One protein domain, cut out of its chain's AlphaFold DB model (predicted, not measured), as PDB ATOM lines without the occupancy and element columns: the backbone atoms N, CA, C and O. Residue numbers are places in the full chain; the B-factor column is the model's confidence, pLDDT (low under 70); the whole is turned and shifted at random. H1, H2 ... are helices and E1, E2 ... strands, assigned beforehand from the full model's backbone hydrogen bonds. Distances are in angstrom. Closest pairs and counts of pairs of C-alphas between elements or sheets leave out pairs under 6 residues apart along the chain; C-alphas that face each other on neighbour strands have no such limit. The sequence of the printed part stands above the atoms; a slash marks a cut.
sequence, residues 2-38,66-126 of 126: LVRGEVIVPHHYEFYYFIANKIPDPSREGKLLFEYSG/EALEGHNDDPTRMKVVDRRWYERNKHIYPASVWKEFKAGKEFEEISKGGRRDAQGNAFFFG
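What this domain is: This is residues 2 to 38 and 66 to 126 of the 126 residues of an uncharacterized protein of Cladophialophora immunda (UniProt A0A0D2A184). With little regular structure, the domain is mostly long loops round a small sheet of three short strands, with three short helices spread about it, each apart from the others. The printed part has 98 residues, 31 in named elements, ordered E1 E2 H1 E3 H2 H3, class mixed. The antiparallel sheet runs E2 E1 E3. The whole is compact, radius of gyration of the C-alphas 14.0 A, spanning 42 by 34 by 27 A.

Where its parts are: E1, residues 2 to 4, begins at C-alpha 2 (199.650, 154.534, 154.883). E2 is residues 7 to 9, H1 15 to 20, E3 78 to 80, H2 83 to 89. H3, residues 105 to 113, 11.9 A long, ends at C-alpha 113 (184.443, 171.605, 157.200).

How they stand to each other: E1 and E2 form a hairpin, N 4 to O 7 2.9 A. E3 is antiparallel to E1, N 3 to O 79 2.8 A. Residues 7 to 8 pair with residues 99 to 100, parallel. H1, H2 and H3 are not on the sheet. Every O i to N i+4 pair is within hydrogen-bond range in H1 and H3, 2 of 3 in H2.

The domain as a whole: Residues 39 to 65 are cut out; C-alphas 38 and 66 are 13.7 A apart. The link H2 to H3 is long. Residues 66 to 68 and 111 to 126 have pLDDT under 70.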
ATOM      1  N   LEU A   2     199.584 153.584 155.990       94.56
ATOM      2  CA  LEU A   2     199.650 154.534 154.883       94.56
ATOM      3  C   LEU A   2     198.931 155.822 155.275       94.56
ATOM      4  O   LEU A   2     197.844 155.771 155.845       94.56
ATOM      5  N   VAL A   3     199.540 156.956 154.946       93.25
ATOM      6  CA  VAL A   3     198.969 158.285 155.144       93.25
ATOM      7  C   VAL A   3     198.962 159.023 153.810       93.25
ATOM      8  O   VAL A   3     199.995 159.109 153.145       93.25
ATOM      9  N   ARG A   4     197.803 159.551 153.412       91.06
ATOM     10  CA  ARG A   4     197.636 160.416 152.236       91.06
ATOM     11  C   ARG A   4     197.151 161.781 152.715       91.06
ATOM     12  O   ARG A   4     196.033 161.898 153.208       91.06
ATOM     13  N   GLY A   5     198.002 162.798 152.598       88.12
ATOM     14  CA  GLY A   5     197.759 164.114 153.189       88.12
ATOM     15  C   GLY A   5     197.636 164.010 154.710       88.12
ATOM     16  O   GLY A   5     198.620 163.737 155.397       88.12
ATOM     17  N   GLU A   6     196.416 164.183 155.210       88.25
ATOM     18  CA  GLU A   6     196.061 164.091 156.634       88.25
ATOM     19  C   GLU A   6     195.239 162.831 156.960       88.25
ATOM     20  O   GLU A   6     194.779 162.661 158.085       88.25
ATOM     21  N   VAL A   7     195.032 161.935 155.992       91.69
ATOM     22  CA  VAL A   7     194.184 160.749 156.158       91.69
ATOM     23  C   VAL A   7     195.041 159.506 156.323       91.69
ATOM     24  O   VAL A   7     195.809 159.147 155.431       91.69
ATOM     25  N   ILE A   8     194.876 158.811 157.443       94.31
ATOM     26  CA  ILE A   8     195.389 157.455 157.637       94.31
ATOM     27  C   ILE A   8     194.424 156.488 156.960       94.31
ATOM     28  O   ILE A   8     193.237 156.470 157.282       94.31
ATOM     29  N   VAL A   9     194.946 155.664 156.054       95.00
ATOM     30  CA  VAL A   9     194.190 154.608 155.374       95.00
ATOM     31  C   VAL A   9     194.259 153.323 156.213       95.00
ATOM     32  O   VAL A   9     195.358 152.781 156.399       95.00
ATOM     33  N   PRO A  10     193.124 152.823 156.744       94.25
ATOM     34  CA  PRO A  10     193.085 151.556 157.461       94.25
ATOM     35  C   PRO A  10     193.434 150.376 156.556       94.25
ATOM     36  O   PRO A  10     193.116 150.359 155.374       94.25
ATOM     37  N   HIS A  11     194.023 149.340 157.148       92.38
ATOM     38  CA  HIS A  11     194.483 148.140 156.442       92.38
ATOM     39  C   HIS A  11     193.370 147.304 155.789       92.38
ATOM     40  O   HIS A  11     193.669 146.466 154.953       92.38
ATOM     41  N   HIS A  12     192.112 147.480 156.199       93.50
ATOM     42  CA  HIS A  12     190.970 146.772 155.615       93.50
ATOM     43  C   HIS A  12     190.370 147.506 154.406       93.50
ATOM     44  O   HIS A  12     189.432 146.998 153.797       93.50
ATOM     45  N   TYR A  13     190.885 148.694 154.066       94.12
ATOM     46  CA  TYR A  13     190.507 149.419 152.861       94.12
ATOM     47  C   TYR A  13     191.607 149.333 151.808       94.12
ATOM     48  O   TYR A  13     192.771 149.621 152.072       94.12
ATOM     49  N   GLU A  14     191.191 149.019 150.588       92.94
ATOM     50  CA  GLU A  14     192.029 149.062 149.393       92.94
ATOM     51  C   GLU A  14     191.853 150.391 148.651       92.94
ATOM     52  O   GLU A  14     190.814 151.047 148.766       92.94
ATOM     53  N   PHE A  15     192.821 150.767 147.809       91.75
ATOM     54  CA  PHE A  15     192.728 151.985 146.985       91.75
ATOM     55  C   PHE A  15     191.468 152.029 146.118       91.75
ATOM     56  O   PHE A  15     190.857 153.087 145.959       91.75
ATOM     57  N   TYR A  16     191.027 150.868 145.635       92.56
ATOM     58  CA  TYR A  16     189.807 150.730 144.845       92.56
ATOM     59  C   TYR A  16     188.563 151.236 145.572       92.56
ATOM     60  O   TYR A  16     187.688 151.808 144.932       92.56
ATOM     61  N   TYR A  17     188.490 151.077 146.896       93.38
ATOM     62  CA  TYR A  17     187.356 151.574 147.670       93.38
ATOM     63  C   TYR A  17     187.242 153.097 147.556       93.38
ATOM     64  O   TYR A  17     186.162 153.627 147.307       93.38
ATOM     65  N   PHE A  18     188.360 153.808 147.690       92.88
ATOM     66  CA  PHE A  18     188.377 155.268 147.622       92.88
ATOM     67  C   PHE A  18     188.101 155.788 146.213       92.88
ATOM     68  O   PHE A  18     187.363 156.761 146.059       92.88
ATOM     69  N   ILE A  19     188.661 155.117 145.202       92.19
ATOM     70  CA  ILE A  19     188.467 155.454 143.789       92.19
ATOM     71  C   ILE A  19     187.001 155.239 143.388       92.19
ATOM     72  O   ILE A  19     186.362 156.152 142.869       92.19
ATOM     73  N   ALA A  20     186.437 154.063 143.678       91.56
ATOM     74  CA  ALA A  20     185.073 153.712 143.282       91.56
ATOM     75  C   ALA A  20     184.016 154.594 143.963       91.56
ATOM     76  O   ALA A  20     183.032 154.977 143.333       91.56
ATOM     77  N   ASN A  21     184.233 154.953 145.233       91.44
ATOM     78  CA  ASN A  21     183.306 155.791 145.997       91.44
ATOM     79  C   ASN A  21     183.576 157.298 145.856       91.44
ATOM     80  O   ASN A  21     182.864 158.088 146.471       91.44
ATOM     81  N   LYS A  22     184.586 157.708 145.072       90.38
ATOM     82  CA  LYS A  22     184.968 159.118 144.872       90.38
ATOM     83  C   LYS A  22     185.091 159.876 146.199       90.38
ATOM     84  O   LYS A  22     184.513 160.947 146.381       90.38
ATOM     85  N   ILE A  23     185.842 159.299 147.136       89.94
ATOM     86  CA  ILE A  23     186.015 159.880 148.471       89.94
ATOM     87  C   ILE A  23     186.772 161.218 148.361       89.94
ATOM     88  O   ILE A  23     187.873 161.239 147.792       89.94
ATOM     89  N   PRO A  24     186.219 162.328 148.892       88.44
ATOM     90  CA  PRO A  24     186.859 163.637 148.830       88.44
ATOM     91  C   PRO A  24     188.124 163.688 149.693       88.44
ATOM     92  O   PRO A  24     188.242 163.000 150.708       88.44
ATOM     93  N   ASP A  25     189.078 164.515 149.279       86.75
ATOM     94  CA  ASP A  25     190.283 164.813 150.045       86.75
ATOM     95  C   ASP A  25     189.964 165.891 151.091       86.75
ATOM     96  O   ASP A  25     189.651 167.020 150.711       86.75
ATOM     97  N   PRO A  26     190.088 165.612 152.399       82.69
ATOM     98  CA  PRO A  26     189.879 166.641 153.407       82.69
ATOM     99  C   PRO A  26     190.911 167.761 153.298       82.69
ATOM    100  O   PRO A  26     190.608 168.892 153.648       82.69
ATOM    101  N   SER A  27     192.123 167.487 152.799       77.88
ATOM    102  CA  SER A  27     193.191 168.482 152.652       77.88
ATOM    103  C   SER A  27     192.933 169.452 151.488       77.88
ATOM    104  O   SER A  27     193.260 170.636 151.586       77.88
ATOM    105  N   ARG A  28     192.300 168.979 150.406       80.50
ATOM    106  CA  ARG A  28     192.076 169.735 149.165       80.50
ATOM    107  C   ARG A  28     190.590 169.803 148.834       80.50
ATOM    108  O   ARG A  28     190.023 168.843 148.317       80.50
ATOM    109  N   GLU A  29     189.994 170.968 149.056       78.38
ATOM    110  CA  GLU A  29     188.602 171.209 148.690       78.38
ATOM    111  C   GLU A  29     188.374 170.945 147.191       78.38
ATOM    112  O   GLU A  29     189.174 171.338 146.338       78.38
ATOM    113  N   GLY A  30     187.307 170.211 146.874       80.56
ATOM    114  CA  GLY A  30     186.925 169.876 145.501       80.56
ATOM    115  C   GLY A  30     187.753 168.781 144.815       80.56
ATOM    116  O   GLY A  30     187.423 168.419 143.688       80.56
ATOM    117  N   LYS A  31     188.789 168.218 145.458       86.62
ATOM    118  CA  LYS A  31     189.576 167.101 144.899       86.62
ATOM    119  C   LYS A  31     189.295 165.781 145.611       86.62
ATOM    120  O   LYS A  31     188.841 165.750 146.751       86.62
ATOM    121  N   LEU A  32     189.594 164.678 144.929       89.12
ATOM    122  CA  LEU A  32     189.503 163.330 145.488       89.12
ATOM    123  C   LEU A  32     190.777 162.961 146.255       89.12
ATOM    124  O   LEU A  32     191.875 163.451 145.956       89.12
ATOM    125  N   LEU A  33     190.631 162.064 147.234       89.50
ATOM    126  CA  LEU A  33     191.760 161.520 147.993       89.50
ATOM    127  C   LEU A  33     192.713 160.734 147.076       89.50
ATOM    128  O   LEU A  33     193.940 160.864 147.168       89.50
ATOM    129  N   PHE A  34     192.115 159.976 146.155       89.75
ATOM    130  CA  PHE A  34     192.771 159.287 145.053       89.75
ATOM    131  C   PHE A  34     192.090 159.713 143.758       89.75
ATOM    132  O   PHE A  34     190.908 159.445 143.551       89.75
ATOM    133  N   GLU A  35     192.838 160.418 142.920       87.06
ATOM    134  CA  GLU A  35     192.403 160.804 141.587       87.06
ATOM    135  C   GLU A  35     192.785 159.681 140.627       87.06
ATOM    136  O   GLU A  35     193.922 159.208 140.650       87.06
ATOM    137  N   TYR A  36     191.806 159.203 139.868       86.56
ATOM    138  CA  TYR A  36     191.990 158.150 138.881       86.56
ATOM    139  C   TYR A  36     190.976 158.368 137.761       86.56
ATOM    140  O   TYR A  36     189.768 158.325 138.019       86.56
ATOM    141  N   SER A  37     191.447 158.643 136.544       79.94
ATOM    142  CA  SER A  37     190.573 158.845 135.379       79.94
ATOM    143  C   SER A  37     190.351 157.542 134.603       79.94
ATOM    144  O   SER A  37     189.323 157.386 133.943       79.94
ATOM    145  N   GLY A  38     191.263 156.570 134.731       75.69
ATOM    146  CA  GLY A  38     191.179 155.276 134.045       75.69
ATOM    147  C   GLY A  38     191.445 155.363 132.540       75.69
ATOM    148  O   GLY A  38     191.275 154.371 131.829       75.69
ATOM    149  N   GLU A  66     203.794 160.254 127.960       56.47
ATOM    150  CA  GLU A  66     202.404 160.590 128.239       56.47
ATOM    151  C   GLU A  66     202.387 161.287 129.607       56.47
ATOM    152  O   GLU A  66     203.198 160.955 130.479       56.47
ATOM    153  N   ALA A  67     201.556 162.317 129.776       64.38
ATOM    154  CA  ALA A  67     201.383 162.944 131.082       64.38
ATOM    155  C   ALA A  67     200.657 161.930 131.971       64.38
ATOM    156  O   ALA A  67     199.437 161.928 132.046       64.38
ATOM    157  N   LEU A  68     201.416 160.993 132.544       68.88
ATOM    158  CA  LEU A  68     200.883 159.946 133.402       68.88
ATOM    159  C   LEU A  68     200.128 160.603 134.558       68.88
ATOM    160  O   LEU A  68     200.591 161.603 135.119       68.88
ATOM    161  N   GLU A  69     198.976 160.036 134.910       72.62
ATOM    162  CA  GLU A  69     198.198 160.471 136.066       72.62
ATOM    163  C   GLU A  69     199.113 160.554 137.300       72.62
ATOM    164  O   GLU A  69     199.907 159.652 137.579       72.62
ATOM    165  N   GLY A  70     199.055 161.680 138.013       72.94
ATOM    166  CA  GLY A  70     199.910 161.925 139.175       72.94
ATOM    167  C   GLY A  70     201.348 162.371 138.871       72.94
ATOM    168  O   GLY A  70     202.117 162.552 139.810       72.94
ATOM    169  N   HIS A  71     201.737 162.619 137.612       76.12
ATOM    170  CA  HIS A  71     203.074 163.159 137.299       76.12
ATOM    171  C   HIS A  71     203.349 164.515 137.972       76.12
ATOM    172  O   HIS A  71     204.459 164.764 138.430       76.12
ATOM    173  N   ASN A  72     202.323 165.368 138.060       78.00
ATOM    174  CA  ASN A  72     202.397 166.687 138.696       78.00
ATOM    175  C   ASN A  72     201.954 166.672 140.172       78.00
ATOM    176  O   ASN A  72     201.797 167.734 140.775       78.00
ATOM    177  N   ASP A  73     201.685 165.497 140.745       78.94
ATOM    178  CA  ASP A  73     201.286 165.395 142.146       78.94
ATOM    179  C   ASP A  73     202.507 165.584 143.057       78.94
ATOM    180  O   ASP A  73     203.598 165.086 142.790       78.94
ATOM    181  N   ASP A  74     202.312 166.283 144.175       83.38
ATOM    182  CA  ASP A  74     203.367 166.474 145.167       83.38
ATOM    183  C   ASP A  74     203.767 165.120 145.799       83.38
ATOM    184  O   ASP A  74     202.921 164.462 146.428       83.38
ATOM    185  N   PRO A  75     205.044 164.698 145.683       82.62
ATOM    186  CA  PRO A  75     205.505 163.411 146.197       82.62
ATOM    187  C   PRO A  75     205.399 163.312 147.722       82.62
ATOM    188  O   PRO A  75     205.290 162.212 148.263       82.62
ATOM    189  N   THR A  76     205.378 164.439 148.440       83.50
ATOM    190  CA  THR A  76     205.296 164.451 149.907       83.50
ATOM    191  C   THR A  76     203.894 164.145 150.437       83.50
ATOM    192  O   THR A  76     203.720 163.920 151.640       83.50
ATOM    193  N   ARG A  77     202.885 164.071 149.556       84.50
ATOM    194  CA  ARG A  77     201.493 163.777 149.928       84.50
ATOM    195  C   ARG A  77     201.288 162.357 150.429       84.50
ATOM    196  O   ARG A  77     200.405 162.139 151.254       84.50
ATOM    197  N   MET A  78     202.034 161.387 149.910       88.56
ATOM    198  CA  MET A  78     201.956 159.993 150.350       88.56
ATOM    199  C   MET A  78     203.097 159.675 151.290       88.56
ATOM    200  O   MET A  78     204.261 159.868 150.961       88.56
ATOM    201  N   LYS A  79     202.754 159.144 152.459       91.62
ATOM    202  CA  LYS A  79     203.725 158.753 153.474       91.62
ATOM    203  C   LYS A  79     203.425 157.338 153.926       91.62
ATOM    204  O   LYS A  79     202.286 156.990 154.237       91.62
ATOM    205  N   VAL A  80     204.471 156.524 153.990       93.56
ATOM    206  CA  VAL A  80     204.418 155.210 154.625       93.56
ATOM    207  C   VAL A  80     205.074 155.345 155.985       93.56
ATOM    208  O   VAL A  80     206.223 155.760 156.097       93.56
ATOM    209  N   VAL A  81     204.311 155.030 157.022       93.44
ATOM    210  CA  VAL A  81     204.714 155.224 158.412       93.44
ATOM    211  C   VAL A  81     204.614 153.897 159.149       93.44
ATOM    212  O   VAL A  81     203.656 153.131 158.971       93.44
ATOM    213  N   ASP A  82     205.605 153.612 159.991       95.44
ATOM    214  CA  ASP A  82     205.545 152.467 160.891       95.44
ATOM    215  C   ASP A  82     204.439 152.680 161.939       95.44
ATOM    216  O   ASP A  82     204.340 153.735 162.571       95.44
ATOM    217  N   ARG A  83     203.587 151.668 162.127       93.12
ATOM    218  CA  ARG A  83     202.444 151.765 163.043       93.12
ATOM    219  C   ARG A  83     202.885 151.955 164.498       93.12
ATOM    220  O   ARG A  83     202.295 152.768 165.203       93.12
ATOM    221  N   ARG A  84     203.932 151.252 164.939       95.94
ATOM    222  CA  ARG A  84     204.459 151.345 166.310       95.94
ATOM    223  C   ARG A  84     205.095 152.705 166.556       95.94
ATOM    224  O   ARG A  84     204.978 153.242 167.655       95.94
ATOM    225  N   TRP A  85     205.761 153.261 165.544       95.25
ATOM    226  CA  TRP A  85     206.270 154.626 165.622       95.25
ATOM    227  C   TRP A  85     205.123 155.628 165.773       95.25
ATOM    228  O   TRP A  85     205.160 156.454 166.686       95.25
ATOM    229  N   TYR A  86     204.086 155.525 164.935       94.81
ATOM    230  CA  TYR A  86     202.949 156.445 164.975       94.81
ATOM    231  C   TYR A  86     202.226 156.414 166.322       94.81
ATOM    232  O   TYR A  86     201.983 157.462 166.907       94.81
ATOM    233  N   GLU A  87     201.943 155.234 166.874       94.38
ATOM    234  CA  GLU A  87     201.227 155.108 168.151       94.38
ATOM    235  C   GLU A  87     201.937 155.829 169.311       94.38
ATOM    236  O   GLU A  87     201.269 156.411 170.167       94.38
ATOM    237  N   ARG A  88     203.279 155.861 169.310       96.12
ATOM    238  CA  ARG A  88     204.086 156.582 170.310       96.12
ATOM    239  C   ARG A  88     204.203 158.078 170.026       96.12
ATOM    240  O   ARG A  88     204.337 158.853 170.963       96.12
ATOM    241  N   ASN A  89     204.158 158.478 168.756       94.56
ATOM    242  CA  ASN A  89     204.479 159.835 168.310       94.56
ATOM    243  C   ASN A  89     203.274 160.619 167.776       94.56
ATOM    244  O   ASN A  89     203.432 161.760 167.385       94.56
ATOM    245  N   LYS A  90     202.050 160.083 167.793       91.69
ATOM    246  CA  LYS A  90     200.844 160.776 167.291       91.69
ATOM    247  C   LYS A  90     200.502 162.093 168.002       91.69
ATOM    248  O   LYS A  90     199.565 162.766 167.613       91.69
ATOM    249  N   HIS A  91     201.211 162.444 169.067       89.88
ATOM    250  CA  HIS A  91     201.082 163.730 169.748       89.88
ATOM    251  C   HIS A  91     201.993 164.813 169.142       89.88
ATOM    252  O   HIS A  91     201.821 165.987 169.454       89.88
ATOM    253  N   ILE A  92     202.959 164.437 168.293       91.62
ATOM    254  CA  ILE A  92     203.883 165.373 167.647       91.62
ATOM    255  C   ILE A  92     203.317 165.837 166.306       91.62
ATOM    256  O   ILE A  92     202.710 165.067 165.557       91.62
ATOM    257  N   TYR A  93     203.569 167.095 165.969       86.56
ATOM    258  CA  TYR A  93     203.234 167.634 164.657       86.56
ATOM    259  C   TYR A  93     204.140 167.023 163.563       86.56
ATOM    260  O   TYR A  93     205.345 166.891 163.795       86.56
ATOM    261  N   PRO A  94     203.622 166.649 162.370       87.00
ATOM    262  CA  PRO A  94     202.232 166.749 161.903       87.00
ATOM    263  C   PRO A  94     201.366 165.507 162.168       87.00
ATOM    264  O   PRO A  94     200.197 165.496 161.791       87.00
ATOM    265  N   ALA A  95     201.912 164.462 162.797       89.81
ATOM    266  CA  ALA A  95     201.197 163.209 163.043       89.81
ATOM    267  C   ALA A  95     199.915 163.403 163.872       89.81
ATOM    268  O   ALA A  95     198.959 162.656 163.697       89.81
ATOM    269  N   SER A  96     199.878 164.432 164.720       88.00
ATOM    270  CA  SER A  96     198.705 164.821 165.508       88.00
ATOM    271  C   SER A  96     197.494 165.268 164.694       88.00
ATOM    272  O   SER A  96     196.373 165.182 165.187       88.00
ATOM    273  N   VAL A  97     197.695 165.730 163.459       85.44
ATOM    274  CA  VAL A  97     196.601 166.167 162.575       85.44
ATOM    275  C   VAL A  97     195.998 164.980 161.822       85.44
ATOM    276  O   VAL A  97     194.881 165.066 161.314       85.44
ATOM    277  N   TRP A  98     196.709 163.854 161.757       90.12
ATOM    278  CA  TRP A  98     196.277 162.722 160.955       90.12
ATOM    279  C   TRP A  98     195.039 162.047 161.541       90.12
ATOM    280  O   TRP A  98     194.998 161.675 162.714       90.12
ATOM    281  N   LYS A  99     194.033 161.839 160.694       89.00
ATOM    282  CA  LYS A  99     192.767 161.204 161.061       89.00
ATOM    283  C   LYS A  99     192.602 159.887 160.329       89.00
ATOM    284  O   LYS A  99     192.862 159.785 159.134       89.00
ATOM    285  N   GLU A 100     192.155 158.872 161.050       91.44
ATOM    286  CA  GLU A 100     191.813 157.588 160.451       91.44
ATOM    287  C   GLU A 100     190.554 157.715 159.593       91.44
ATOM    288  O   GLU A 100     189.550 158.285 160.026       91.44
ATOM    289  N   PHE A 101     190.611 157.183 158.373       92.19
ATOM    290  CA  PHE A 101     189.438 157.111 157.517       92.19
ATOM    291  C   PHE A 101     188.389 156.177 158.128       92.19
ATOM    292  O   PHE A 101     188.662 155.008 158.400       92.19
ATOM    293  N   LYS A 102     187.168 156.688 158.291       90.50
ATOM    294  CA  LYS A 102     185.991 155.911 158.684       90.50
ATOM    295  C   LYS A 102     184.874 156.203 157.698       90.50
ATOM    296  O   LYS A 102     184.475 157.354 157.553       90.50
ATOM    297  N   ALA A 103     184.365 155.173 157.030       86.69
ATOM    298  CA  ALA A 103     183.226 155.340 156.139       86.69
ATOM    299  C   ALA A 103     182.005 155.828 156.935       86.69
ATOM    300  O   ALA A 103     181.543 155.154 157.855       86.69
ATOM    301  N   GLY A 104     181.493 157.010 156.593       83.50
ATOM    302  CA  GLY A 104     180.337 157.601 157.255       83.50
ATOM    303  C   GLY A 104     180.264 159.116 157.088       83.50
ATOM    304  O   GLY A 104     181.208 159.758 156.627       83.50
ATOM    305  N   LYS A 105     179.130 159.686 157.510       76.00
ATOM    306  CA  LYS A 105     178.861 161.133 157.430       76.00
ATOM    307  C   LYS A 105     179.899 161.973 158.175       76.00
ATOM    308  O   LYS A 105     180.244 163.049 157.714       76.00
ATOM    309  N   GLU A 106     180.445 161.450 159.271       73.56
ATOM    310  CA  GLU A 106     181.468 162.128 160.074       73.56
ATOM    311  C   GLU A 106     182.729 162.453 159.254       73.56
ATOM    312  O   GLU A 106     183.253 163.564 159.322       73.56
ATOM    313  N   PHE A 107     183.200 161.518 158.421       79.62
ATOM    314  CA  PHE A 107     184.368 161.766 157.572       79.62
ATOM    315  C   PHE A 107     184.059 162.765 156.452       79.62
ATOM    316  O   PHE A 107     184.899 163.604 156.121       79.62
ATOM    317  N   GLU A 108     182.850 162.723 155.893       73.00
ATOM    318  CA  GLU A 108     182.417 163.722 154.916       73.00
ATOM    319  C   GLU A 108     182.329 165.123 155.521       73.00
ATOM    320  O   GLU A 108     182.739 166.082 154.877       73.00
ATOM    321  N   GLU A 109     181.829 165.258 156.749       73.81
ATOM    322  CA  GLU A 109     181.766 166.539 157.460       73.81
ATOM    323  C   GLU A 109     183.164 167.089 157.750       73.81
ATOM    324  O   GLU A 109     183.427 168.264 157.501       73.81
ATOM    325  N   ILE A 110     184.100 166.237 158.181       70.75
ATOM    326  CA  ILE A 110     185.510 166.621 158.350       70.75
ATOM    327  C   ILE A 110     186.118 167.066 157.013       70.75
ATOM    328  O   ILE A 110     186.874 168.037 156.981       70.75
ATOM    329  N   SER A 111     185.767 166.387 155.920       64.88
ATOM    330  CA  SER A 111     186.255 166.718 154.578       64.88
ATOM    331  C   SER A 111     185.644 168.002 154.014       64.88
ATOM    332  O   SER A 111     186.278 168.675 153.210       64.88
ATOM    333  N   LYS A 112     184.430 168.355 154.445       64.31
ATOM    334  CA  LYS A 112     183.710 169.569 154.033       64.31
ATOM    335  C   LYS A 112     183.978 170.775 154.943       64.31
ATOM    336  O   LYS A 112     183.667 171.891 154.549       64.31
ATOM    337  N   GLY A 113     184.499 170.573 156.157       56.47
ATOM    338  CA  GLY A 113     184.443 171.605 157.200       56.47
ATOM    339  C   GLY A 113     185.492 171.510 158.302       56.47
ATOM    340  O   GLY A 113     185.248 171.985 159.413       56.47
ATOM    341  N   GLY A 114     186.662 170.917 158.044       60.44
ATOM    342  CA  GLY A 114     187.795 171.061 158.957       60.44
ATOM    343  C   GLY A 114     188.040 172.547 159.228       60.44
ATOM    344  O   GLY A 114     188.310 173.293 158.291       60.44
ATOM    345  N   ARG A 115     187.897 172.991 160.488       58.53
ATOM    346  CA  ARG A 115     188.146 174.391 160.860       58.53
ATOM    347  C   ARG A 115     189.561 174.738 160.391       58.53
ATOM    348  O   ARG A 115     190.536 174.142 160.854       58.53
ATOM    349  N   ARG A 116     189.646 175.663 159.444       65.75
ATOM    350  CA  ARG A 116     190.886 176.243 158.943       65.75
ATOM    351  C   ARG A 116     190.859 177.730 159.207       65.75
ATOM    352  O   ARG A 116     189.784 178.330 159.247       65.75
ATOM    353  N   ASP A 117     192.027 178.305 159.439       61.94
ATOM    354  CA  ASP A 117     192.147 179.756 159.470       61.94
ATOM    355  C   ASP A 117     191.894 180.351 158.070       61.94
ATOM    356  O   ASP A 117     191.761 179.639 157.070       61.94
ATOM    357  N   ALA A 118     191.832 181.681 157.982       63.28
ATOM    358  CA  ALA A 118     191.650 182.381 156.709       63.28
ATOM    359  C   ALA A 118     192.801 182.145 155.704       63.28
ATOM    360  O   ALA A 118     192.673 182.506 154.537       63.28
ATOM    361  N   GLN A 119     193.915 181.557 156.149       62.38
ATOM    362  CA  GLN A 119     195.075 181.204 155.331       62.38
ATOM    363  C   GLN A 119     195.077 179.720 154.920       62.38
ATOM    364  O   GLN A 119     195.961 179.296 154.179       62.38
ATOM    365  N   GLY A 120     194.081 178.935 155.347       60.75
ATOM    366  CA  GLY A 120     193.938 177.520 155.011       60.75
ATOM    367  C   GLY A 120     194.701 176.554 155.924       60.75
ATOM    368  O   GLY A 120     194.717 175.358 155.634       60.75
ATOM    369  N   ASN A 121     195.300 177.016 157.025       62.28
ATOM    370  CA  ASN A 121     195.988 176.151 157.984       62.28
ATOM    371  C   ASN A 121     194.984 175.456 158.909       62.28
ATOM    372  O   ASN A 121     194.028 176.071 159.385       62.28
ATOM    373  N   ALA A 122     195.216 174.177 159.209       62.00
ATOM    374  CA  ALA A 122     194.426 173.439 160.190       62.00
ATOM    375  C   ALA A 122     194.671 173.981 161.613       62.00
ATOM    376  O   ALA A 122     195.817 174.187 162.009       62.00
ATOM    377  N   PHE A 123     193.612 174.186 162.409       61.88
ATOM    378  CA  PHE A 123     193.784 174.566 163.818       61.88
ATOM    379  C   PHE A 123     194.426 173.423 164.621       61.88
ATOM    380  O   PHE A 123     193.957 172.287 164.593       61.88
ATOM    381  N   PHE A 124     195.478 173.749 165.378       58.50
ATOM    382  CA  PHE A 124     196.268 172.788 166.164       58.50
ATOM    383  C   PHE A 124     195.712 172.508 167.569       58.50
ATOM    384  O   PHE A 124     196.221 171.628 168.259       58.50
ATOM    385  N   PHE A 125     194.681 173.244 167.998       46.59
ATOM    386  CA  PHE A 125     194.086 173.141 169.329       46.59
ATOM    387  C   PHE A 125     192.579 172.901 169.209       46.59
ATOM    388  O   PHE A 125     191.854 173.728 168.649       46.59
ATOM    389  N   GLY A 126     192.128 171.759 169.724       36.31
ATOM    390  CA  GLY A 126     190.727 171.385 169.900       36.31
ATOM    391  C   GLY A 126     190.549 170.744 171.261       36.31
ATOM    392  O   GLY A 126     191.443 169.953 171.635       36.31
TER     393      GLY A 126